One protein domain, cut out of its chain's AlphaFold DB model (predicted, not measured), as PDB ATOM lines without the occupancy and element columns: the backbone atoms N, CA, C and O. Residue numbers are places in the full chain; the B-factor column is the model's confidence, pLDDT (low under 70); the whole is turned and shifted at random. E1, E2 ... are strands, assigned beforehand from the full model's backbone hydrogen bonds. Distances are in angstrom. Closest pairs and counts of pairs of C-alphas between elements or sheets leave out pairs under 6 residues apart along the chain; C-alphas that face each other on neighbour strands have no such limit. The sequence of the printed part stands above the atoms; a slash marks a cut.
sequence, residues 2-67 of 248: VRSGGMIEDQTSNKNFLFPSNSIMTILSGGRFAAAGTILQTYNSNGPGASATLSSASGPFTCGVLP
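Overview. This is residues 2 to 67 of the 248 residues of the protein "Hypothetical protein" of Rotaria magnacalcarata (UniProt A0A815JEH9). The chain winds round a flat triangular frame in stacked turns: E1, E2 and E3 each lie on one side of the triangle, E4 and E5 lie beside E1 and E2 in the next turn, and after a hairpin E6 runs back beside E5, residues 57 to 58 beside E4, and E7 beside E3. The three sides are thus small sheets, E1 with E4, E2 with E5 and E6, and E3 with E7, and the turn of the E5-E6 hairpin reaches one end of the longest axis. The printed part has 66 residues, with seven named strands in the order E1 to E7 and no named helix; the class is all strand. The sheet E2, E5, E6 is mixed, E1 with E4 is parallel and E3 with E7 is antiparallel. The whole is compact, with a radius of gyration of the C-alphas of 11.9 A, and flat, spanning 37 by 26 by 14 A.

Arrangement. E1, residues 7 to 9, is parallel to E4, residues 32 to 34, at 14 degrees, with N 8 and O 32 at 3.0 A. Residues 32 to 33 of E4 also pair with residues 57 to 58, antiparallel. E2, residues 16 to 20, is an edge strand parallel to E5, residues 38 to 44, at 32 degrees, with N 19 and O 41 at 2.9 A. E5 forms a hairpin with E6, residues 47 to 54, with N 40 and O 52 at 2.9 A; E6 bends by 66 degrees at residue 50. This sheet is strongly twisted. E3, residues 23 to 27, is antiparallel to E7, residues 61 to 65, with N 25 and O 63 at 2.8 A. The sheets E2 E5 E6 and E3 E7 form a sandwich, two sheets face to face, with their best planes 15 degrees apart. The closest C-alphas of E2 and E7 are those of Phe 19 and Val 65, 6.8 A apart. E1 and E3 are apart, as are E2 and E4.

Along the chain. E1 begins at C-alpha 7, (122.820, 196.401, 137.121). E2 is 12.9 A long, E3 13.8 A and E5 18.9 A. E6, the longest strand by residues, measures 20.1 A and begins at C-alpha 47, (133.294, 186.670, 161.218). E7, 14.3 A long, ends at C-alpha 65, (135.053, 183.689, 147.353).

Size, cuts and confidence. The two C-alphas farthest apart are those of Gly 5 and Asn 46, at 37.0 A. The printed part has no cut and no long link; E1 to E2 and E6 to E7 are short links, the others tight. The mean pLDDT of the printed part is 89.3, and no printed residue is under 70.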
ATOM      1  N   VAL A   2     124.753 188.934 136.512       93.50
ATOM      2  CA  VAL A   2     124.176 190.155 135.928       93.50
ATOM      3  C   VAL A   2     124.191 190.022 134.411       93.50
ATOM      4  O   VAL A   2     125.261 189.916 133.816       93.50
ATOM      5  N   ARG A   3     123.010 189.968 133.794       93.25
ATOM      6  CA  ARG A   3     122.848 189.857 132.335       93.25
ATOM      7  C   ARG A   3     122.854 191.241 131.674       93.25
ATOM      8  O   ARG A   3     122.836 192.254 132.372       93.25
ATOM      9  N   SER A   4     122.867 191.272 130.341       93.06
ATOM     10  CA  SER A   4     122.776 192.514 129.565       93.06
ATOM     11  C   SER A   4     121.582 193.373 129.997       93.06
ATOM     12  O   SER A   4     120.493 192.845 130.222       93.06
ATOM     13  N   GLY A   5     121.805 194.678 130.180       93.25
ATOM     14  CA  GLY A   5     120.811 195.625 130.702       93.25
ATOM     15  C   GLY A   5     120.606 195.566 132.224       93.25
ATOM     16  O   GLY A   5     120.006 196.472 132.797       93.25
ATOM     17  N   GLY A   6     121.131 194.537 132.893       95.38
ATOM     18  CA  GLY A   6     121.106 194.404 134.344       95.38
ATOM     19  C   GLY A   6     122.189 195.233 135.034       95.38
ATOM     20  O   GLY A   6     123.268 195.475 134.487       95.38
ATOM     21  N   MET A   7     121.916 195.626 136.277       93.81
ATOM     22  CA  MET A   7     122.820 196.401 137.121       93.81
ATOM     23  C   MET A   7     122.802 195.874 138.548       93.81
ATOM     24  O   MET A   7     121.732 195.626 139.096       93.81
ATOM     25  N   ILE A   8     123.982 195.767 139.153       91.06
ATOM     26  CA  ILE A   8     124.125 195.764 140.609       91.06
ATOM     27  C   ILE A   8     124.690 197.124 141.009       91.06
ATOM     28  O   ILE A   8     125.703 197.562 140.463       91.06
ATOM     29  N   GLU A   9     124.029 197.779 141.953       90.50
ATOM     30  CA  GLU A   9     124.466 199.035 142.554       90.50
ATOM     31  C   GLU A   9     124.661 198.810 144.055       90.50
ATOM     32  O   GLU A   9     123.787 198.257 144.723       90.50
ATOM     33  N   ASP A  10     125.816 199.209 144.588       88.44
ATOM     34  CA  ASP A  10     126.049 199.165 146.031       88.44
ATOM     35  C   ASP A  10     125.489 200.425 146.693       88.44
ATOM     36  O   ASP A  10     126.106 201.498 146.684       88.44
ATOM     37  N   GLN A  11     124.328 200.266 147.316       87.12
ATOM     38  CA  GLN A  11     123.682 201.301 148.119       87.12
ATOM     39  C   GLN A  11     123.941 201.135 149.627       87.12
ATOM     40  O   GLN A  11     123.320 201.815 150.440       87.12
ATOM     41  N   THR A  12     124.859 200.249 150.030       84.50
ATOM     42  CA  THR A  12     125.217 200.093 151.444       84.50
ATOM     43  C   THR A  12     125.992 201.316 151.938       84.50
ATOM     44  O   THR A  12     126.832 201.878 151.228       84.50
ATOM     45  N   SER A  13     125.737 201.723 153.185       85.06
ATOM     46  CA  SER A  13     126.458 202.831 153.830       85.06
ATOM     47  C   SER A  13     127.942 202.520 154.027       85.06
ATOM     48  O   SER A  13     128.776 203.417 153.982       85.06
ATOM     49  N   ASN A  14     128.265 201.239 154.221       85.50
ATOM     50  CA  ASN A  14     129.598 200.780 154.609       85.50
ATOM     51  C   ASN A  14     130.408 200.234 153.425       85.50
ATOM     52  O   ASN A  14     131.529 199.776 153.628       85.50
ATOM     53  N   LYS A  15     129.832 200.253 152.216       89.31
ATOM     54  CA  LYS A  15     130.444 199.755 150.978       89.31
ATOM     55  C   LYS A  15     131.005 198.342 151.112       89.31
ATOM     56  O   LYS A  15     132.144 198.090 150.734       89.31
ATOM     57  N   ASN A  16     130.230 197.425 151.691       88.19
ATOM     58  CA  ASN A  16     130.703 196.074 151.989       88.19
ATOM     59  C   ASN A  16     129.680 195.007 151.589       88.19
ATOM     60  O   ASN A  16     128.537 195.018 152.049       88.19
ATOM     61  N   PHE A  17     130.122 194.064 150.761       89.19
ATOM     62  CA  PHE A  17     129.393 192.866 150.372       89.19
ATOM     63  C   PHE A  17     129.997 191.652 151.074       89.19
ATOM     64  O   PHE A  17     131.114 191.227 150.774       89.19
ATOM     65  N   LEU A  18     129.217 191.064 151.981       89.62
ATOM     66  CA  LEU A  18     129.598 189.867 152.725       89.62
ATOM     67  C   LEU A  18     129.189 188.617 151.952       89.62
ATOM     68  O   LEU A  18     128.004 188.369 151.732       89.62
ATOM     69  N   PHE A  19     130.177 187.841 151.522       90.94
ATOM     70  CA  PHE A  19     129.977 186.633 150.732       90.94
ATOM     71  C   PHE A  19     130.425 185.422 151.556       90.94
ATOM     72  O   PHE A  19     131.574 185.392 152.006       90.94
ATOM     73  N   PRO A  20     129.575 184.399 151.763       91.50
ATOM     74  CA  PRO A  20     130.066 183.147 152.318       91.50
ATOM     75  C   PRO A  20     131.065 182.500 151.353       91.50
ATOM     76  O   PRO A  20     131.025 182.752 150.142       91.50
ATOM     77  N   SER A  21     131.943 181.635 151.869       89.44
ATOM     78  CA  SER A  21     132.776 180.783 151.011       89.44
ATOM     79  C   SER A  21     131.911 180.051 149.987       89.44
ATOM     80  O   SER A  21     130.759 179.721 150.270       89.44
ATOM     81  N   ASN A  22     132.478 179.771 148.812       90.50
ATOM     82  CA  ASN A  22     131.774 179.152 147.687       90.50
ATOM     83  C   ASN A  22     130.760 180.080 146.969       90.50
ATOM     84  O   ASN A  22     129.821 179.603 146.328       90.50
ATOM     85  N   SER A  23     130.950 181.401 147.041       92.19
ATOM     86  CA  SER A  23     130.085 182.391 146.380       92.19
ATOM     87  C   SER A  23     130.745 183.004 145.152       92.19
ATOM     88  O   SER A  23     131.950 183.248 145.141       92.19
ATOM     89  N   ILE A  24     129.949 183.326 144.130       93.31
ATOM     90  CA  ILE A  24     130.439 183.948 142.898       93.31
ATOM     91  C   ILE A  24     129.469 185.006 142.376       93.31
ATOM     92  O   ILE A  24     128.248 184.847 142.404       93.31
ATOM     93  N   MET A  25     130.034 186.085 141.853       93.12
ATOM     94  CA  MET A  25     129.343 187.107 141.093       93.12
ATOM     95  C   MET A  25     129.972 187.195 139.705       93.12
ATOM     96  O   MET A  25     131.168 187.417 139.555       93.12
ATOM     97  N   THR A  26     129.135 187.060 138.682       94.62
ATOM     98  CA  THR A  26     129.535 187.178 137.277       94.62
ATOM     99  C   THR A  26     128.678 188.234 136.601       94.62
ATOM    100  O   THR A  26     127.449 188.188 136.703       94.62
ATOM    101  N   ILE A  27     129.331 189.159 135.908       94.50
ATOM    102  CA  ILE A  27     128.755 190.222 135.090       94.50
ATOM    103  C   ILE A  27     129.011 189.846 133.632       94.50
ATOM    104  O   ILE A  27     130.160 189.770 133.198       94.50
ATOM    105  N   LEU A  28     127.947 189.569 132.885       94.81
ATOM    106  CA  LEU A  28     128.034 189.258 131.459       94.81
ATOM    107  C   LEU A  28     128.186 190.536 130.632       94.81
ATOM    108  O   LEU A  28     127.926 191.635 131.125       94.81
ATOM    109  N   SER A  29     128.562 190.390 129.360       93.00
ATOM    110  CA  SER A  29     128.588 191.509 128.411       93.00
ATOM    111  C   SER A  29     127.254 192.274 128.417       93.00
ATOM    112  O   SER A  29     126.177 191.672 128.418       93.00
ATOM    113  N   GLY A  30     127.334 193.605 128.489       91.81
ATOM    114  CA  GLY A  30     126.182 194.510 128.620       91.81
ATOM    115  C   GLY A  30     125.592 194.634 130.033       91.81
ATOM    116  O   GLY A  30     124.705 195.459 130.244       91.81
ATOM    117  N   GLY A  31     126.039 193.826 130.997       94.88
ATOM    118  CA  GLY A  31     125.730 193.991 132.418       94.88
ATOM    119  C   GLY A  31     126.716 194.941 133.100       94.88
ATOM    120  O   GLY A  31     127.838 195.135 132.624       94.88
ATOM    121  N   ARG A  32     126.316 195.518 134.238       94.25
ATOM    122  CA  ARG A  32     127.148 196.478 134.981       94.25
ATOM    123  C   ARG A  32     127.135 196.266 136.494       94.25
ATOM    124  O   ARG A  32     126.112 195.918 137.081       94.25
ATOM    125  N   PHE A  33     128.273 196.536 137.120       90.75
ATOM    126  CA  PHE A  33     128.414 196.756 138.553       90.75
ATOM    127  C   PHE A  33     128.851 198.200 138.771       90.75
ATOM    128  O   PHE A  33     129.912 198.616 138.305       90.75
ATOM    129  N   ALA A  34     128.008 198.970 139.445       85.81
ATOM    130  CA  ALA A  34     128.223 200.384 139.684       85.81
ATOM    131  C   ALA A  34     128.379 200.628 141.174       85.81
ATOM    132  O   ALA A  34     127.425 200.947 141.879       85.81
ATOM    133  N   ALA A  35     129.608 200.446 141.631       70.44
ATOM    134  CA  ALA A  35     130.051 200.939 142.914       70.44
ATOM    135  C   ALA A  35     131.572 200.886 142.987       70.44
ATOM    136  O   ALA A  35     132.187 199.826 143.090       70.44
ATOM    137  N   ALA A  36     132.196 202.054 142.878       75.56
ATOM    138  CA  ALA A  36     133.620 202.175 143.122       75.56
ATOM    139  C   ALA A  36     133.876 202.108 144.633       75.56
ATOM    140  O   ALA A  36     133.244 202.835 145.399       75.56
ATOM    141  N   GLY A  37     134.805 201.247 145.047       79.75
ATOM    142  CA  GLY A  37     135.218 201.146 146.445       79.75
ATOM    143  C   GLY A  37     134.404 200.164 147.285       79.75
ATOM    144  O   GLY A  37     134.631 200.099 148.489       79.75
ATOM    145  N   THR A  38     133.494 199.388 146.685       89.12
ATOM    146  CA  THR A  38     132.827 198.285 147.389       89.12
ATOM    147  C   THR A  38     133.832 197.207 147.732       89.12
ATOM    148  O   THR A  38     134.527 196.689 146.865       89.12
ATOM    149  N   ILE A  39     133.885 196.826 148.994       89.44
ATOM    150  CA  ILE A  39     134.700 195.729 149.482       89.44
ATOM    151  C   ILE A  39     133.873 194.452 149.359       89.44
ATOM    152  O   ILE A  39     132.792 194.352 149.929       89.44
ATOM    153  N   LEU A  40     134.370 193.470 148.612       89.25
ATOM    154  CA  LEU A  40     133.886 192.097 148.711       89.25
ATOM    155  C   LEU A  40     134.683 191.419 149.817       89.25
ATOM    156  O   LEU A  40     135.911 191.354 149.737       89.25
ATOM    157  N   GLN A  41     133.994 190.922 150.837       89.94
ATOM    158  CA  GLN A  41     134.617 190.304 151.996       89.94
ATOM    159  C   GLN A  41     134.025 188.925 152.276       89.94
ATOM    160  O   GLN A  41     132.808 188.735 152.292       89.94
ATOM    161  N   THR A  42     134.901 187.957 152.523       91.75
ATOM    162  CA  THR A  42     134.506 186.620 152.960       91.75
ATOM    163  C   THR A  42     133.848 186.694 154.331       91.75
ATOM    164  O   THR A  42     134.354 187.379 155.218       91.75
ATOM    165  N   TYR A  43     132.762 185.958 154.538       88.56
ATOM    166  CA  TYR A  43     132.081 185.856 155.825       88.56
ATOM    167  C   TYR A  43     131.893 184.392 156.224       88.56
ATOM    168  O   TYR A  43     131.362 183.591 155.456       88.56
ATOM    169  N   ASN A  44     132.334 184.029 157.427       83.44
ATOM    170  CA  ASN A  44     132.151 182.693 157.992       83.44
ATOM    171  C   ASN A  44     131.689 182.775 159.459       83.44
ATOM    172  O   ASN A  44     131.440 183.860 159.984       83.44
ATOM    173  N   SER A  45     131.560 181.628 160.132       80.44
ATOM    174  CA  SER A  45     131.126 181.557 161.537       80.44
ATOM    175  C   SER A  45     132.037 182.306 162.518       80.44
ATOM    176  O   SER A  45     131.597 182.631 163.614       80.44
ATOM    177  N   ASN A  46     133.283 182.589 162.131       80.62
ATOM    178  CA  ASN A  46     134.262 183.335 162.922       80.62
ATOM    179  C   ASN A  46     134.286 184.834 162.562       80.62
ATOM    180  O   ASN A  46     135.092 185.578 163.116       80.62
ATOM    181  N   GLY A  47     133.415 185.282 161.651       81.38
ATOM    182  CA  GLY A  47     133.294 186.670 161.218       81.38
ATOM    183  C   GLY A  47     133.902 186.957 159.837       81.38
ATOM    184  O   GLY A  47     134.097 186.043 159.028       81.38
ATOM    185  N   PRO A  48     134.148 188.244 159.526       85.00
ATOM    186  CA  PRO A  48     134.712 188.664 158.249       85.00
ATOM    187  C   PRO A  48     136.179 188.241 158.084       85.00
ATOM    188  O   PRO A  48     136.961 188.286 159.031       85.00
ATOM    189  N   GLY A  49     136.558 187.852 156.869       86.75
ATOM    190  CA  GLY A  49     137.893 187.361 156.525       86.75
ATOM    191  C   GLY A  49     138.549 188.151 155.397       86.75
ATOM    192  O   GLY A  49     138.497 189.385 155.368       86.75
ATOM    193  N   ALA A  50     139.181 187.419 154.470       88.31
ATOM    194  CA  ALA A  50     139.838 187.980 153.293       88.31
ATOM    195  C   ALA A  50     138.903 188.914 152.516       88.31
ATOM    196  O   ALA A  50     137.690 188.704 152.463       88.31
ATOM    197  N   SER A  51     139.479 189.950 151.914       90.12
ATOM    198  CA  SER A  51     138.714 190.960 151.193       90.12
ATOM    199  C   SER A  51     139.431 191.436 149.937       90.12
ATOM    200  O   SER A  51     140.653 191.332 149.825       90.12
ATOM    201  N   ALA A  52     138.652 191.958 148.996       88.19
ATOM    202  CA  ALA A  52     139.154 192.680 147.840       88.19
ATOM    203  C   ALA A  52     138.238 193.862 147.525       88.19
ATOM    204  O   ALA A  52     137.012 193.745 147.571       88.19
ATOM    205  N   THR A  53     138.835 194.991 147.158       89.62
ATOM    206  CA  THR A  53     138.082 196.152 146.691       89.62
ATOM    207  C   THR A  53     137.679 195.952 145.237       89.62
ATOM    208  O   THR A  53     138.521 195.766 144.359       89.62
ATOM    209  N   LEU A  54     136.381 196.019 144.978       86.25
ATOM    210  CA  LEU A  54     135.804 196.046 143.650       86.25
ATOM    211  C   LEU A  54     135.759 197.486 143.138       86.25
ATOM    212  O   LEU A  54     135.369 198.433 143.828       86.25
ATOM    213  N   SER A  55     136.163 197.639 141.884       84.62
ATOM    214  CA  SER A  55     135.907 198.853 141.116       84.62
ATOM    215  C   SER A  55     134.594 198.703 140.363       84.62
ATOM    216  O   SER A  55     134.135 197.587 140.118       84.62
ATOM    217  N   SER A  56     134.011 199.829 139.948       87.81
ATOM    218  CA  SER A  56     132.913 199.770 138.982       87.81
ATOM    219  C   SER A  56     133.387 199.046 137.724       87.81
ATOM    220  O   SER A  56     134.485 199.307 137.231       87.81
ATOM    221  N   ALA A  57     132.568 198.128 137.225       86.81
ATOM    222  CA  ALA A  57     132.930 197.246 136.130       86.81
ATOM    223  C   ALA A  57     131.755 197.081 135.166       86.81
ATOM    224  O   ALA A  57     130.603 196.930 135.575       86.81
ATOM    225  N   SER A  58     132.063 197.073 133.874       91.69
ATOM    226  CA  SER A  58     131.166 196.533 132.852       91.69
ATOM    227  C   SER A  58     131.621 195.118 132.525       91.69
ATOM    228  O   SER A  58     132.820 194.838 132.551       91.69
ATOM    229  N   GLY A  59     130.675 194.220 132.259       90.38
ATOM    230  CA  GLY A  59     131.029 192.858 131.878       90.38
ATOM    231  C   GLY A  59     131.786 192.808 130.540       90.38
ATOM    232  O   GLY A  59     131.621 193.707 129.712       90.38
ATOM    233  N   PRO A  60     132.575 191.748 130.294       94.12
ATOM    234  CA  PRO A  60     132.649 190.521 131.084       94.12
ATOM    235  C   PRO A  60     133.564 190.639 132.316       94.12
ATOM    236  O   PRO A  60     134.716 191.049 132.217       94.12
ATOM    237  N   PHE A  61     133.061 190.229 133.479       93.75
ATOM    238  CA  PHE A  61     133.815 190.226 134.734       93.75
ATOM    239  C   PHE A  61     133.288 189.141 135.674       93.75
ATOM    240  O   PHE A  61     132.078 188.932 135.770       93.75
ATOM    241  N   THR A  62     134.174 188.488 136.415       94.38
ATOM    242  CA  THR A  62     133.814 187.519 137.452       94.38
ATOM    243  C   THR A  62     134.620 187.800 138.710       94.38
ATOM    244  O   THR A  62     135.828 187.986 138.636       94.38
ATOM    245  N   CYS A  63     133.986 187.755 139.875       92.94
ATOM    246  CA  CYS A  63     134.667 187.716 141.164       92.94
ATOM    247  C   CYS A  63     133.954 186.772 142.131       92.94
ATOM    248  O   CYS A  63     132.781 186.451 141.951       92.94
ATOM    249  N   GLY A  64     134.638 186.322 143.174       91.75
ATOM    250  CA  GLY A  64     134.020 185.436 144.150       91.75
ATOM    251  C   GLY A  64     134.940 185.048 145.289       91.75
ATOM    252  O   GLY A  64     136.117 185.409 145.309       91.75
ATOM    253  N   VAL A  65     134.365 184.290 146.217       93.00
ATOM    254  CA  VAL A  65     135.053 183.689 147.353       93.00
ATOM    255  C   VAL A  65     135.182 182.193 147.101       93.00
ATOM    256  O   VAL A  65     134.180 181.478 147.008       93.00
ATOM    257  N   LEU A  66     136.415 181.712 147.000       91.88
ATOM    258  CA  LEU A  66     136.717 180.296 146.816       91.88
ATOM    259  C   LEU A  66     136.407 179.475 148.086       91.88
ATOM    260  O   LEU A  66     136.180 180.044 149.157       91.88
ATOM    261  N   PRO A  67     136.392 178.130 148.011       89.19
ATOM    262  CA  PRO A  67     136.156 177.286 149.186       89.19
ATOM    263  C   PRO A  67     137.145 177.510 150.339       89.19
ATOM    264  O   PRO A  67     136.762 177.379 151.499       89.19
TER     265      PRO A  67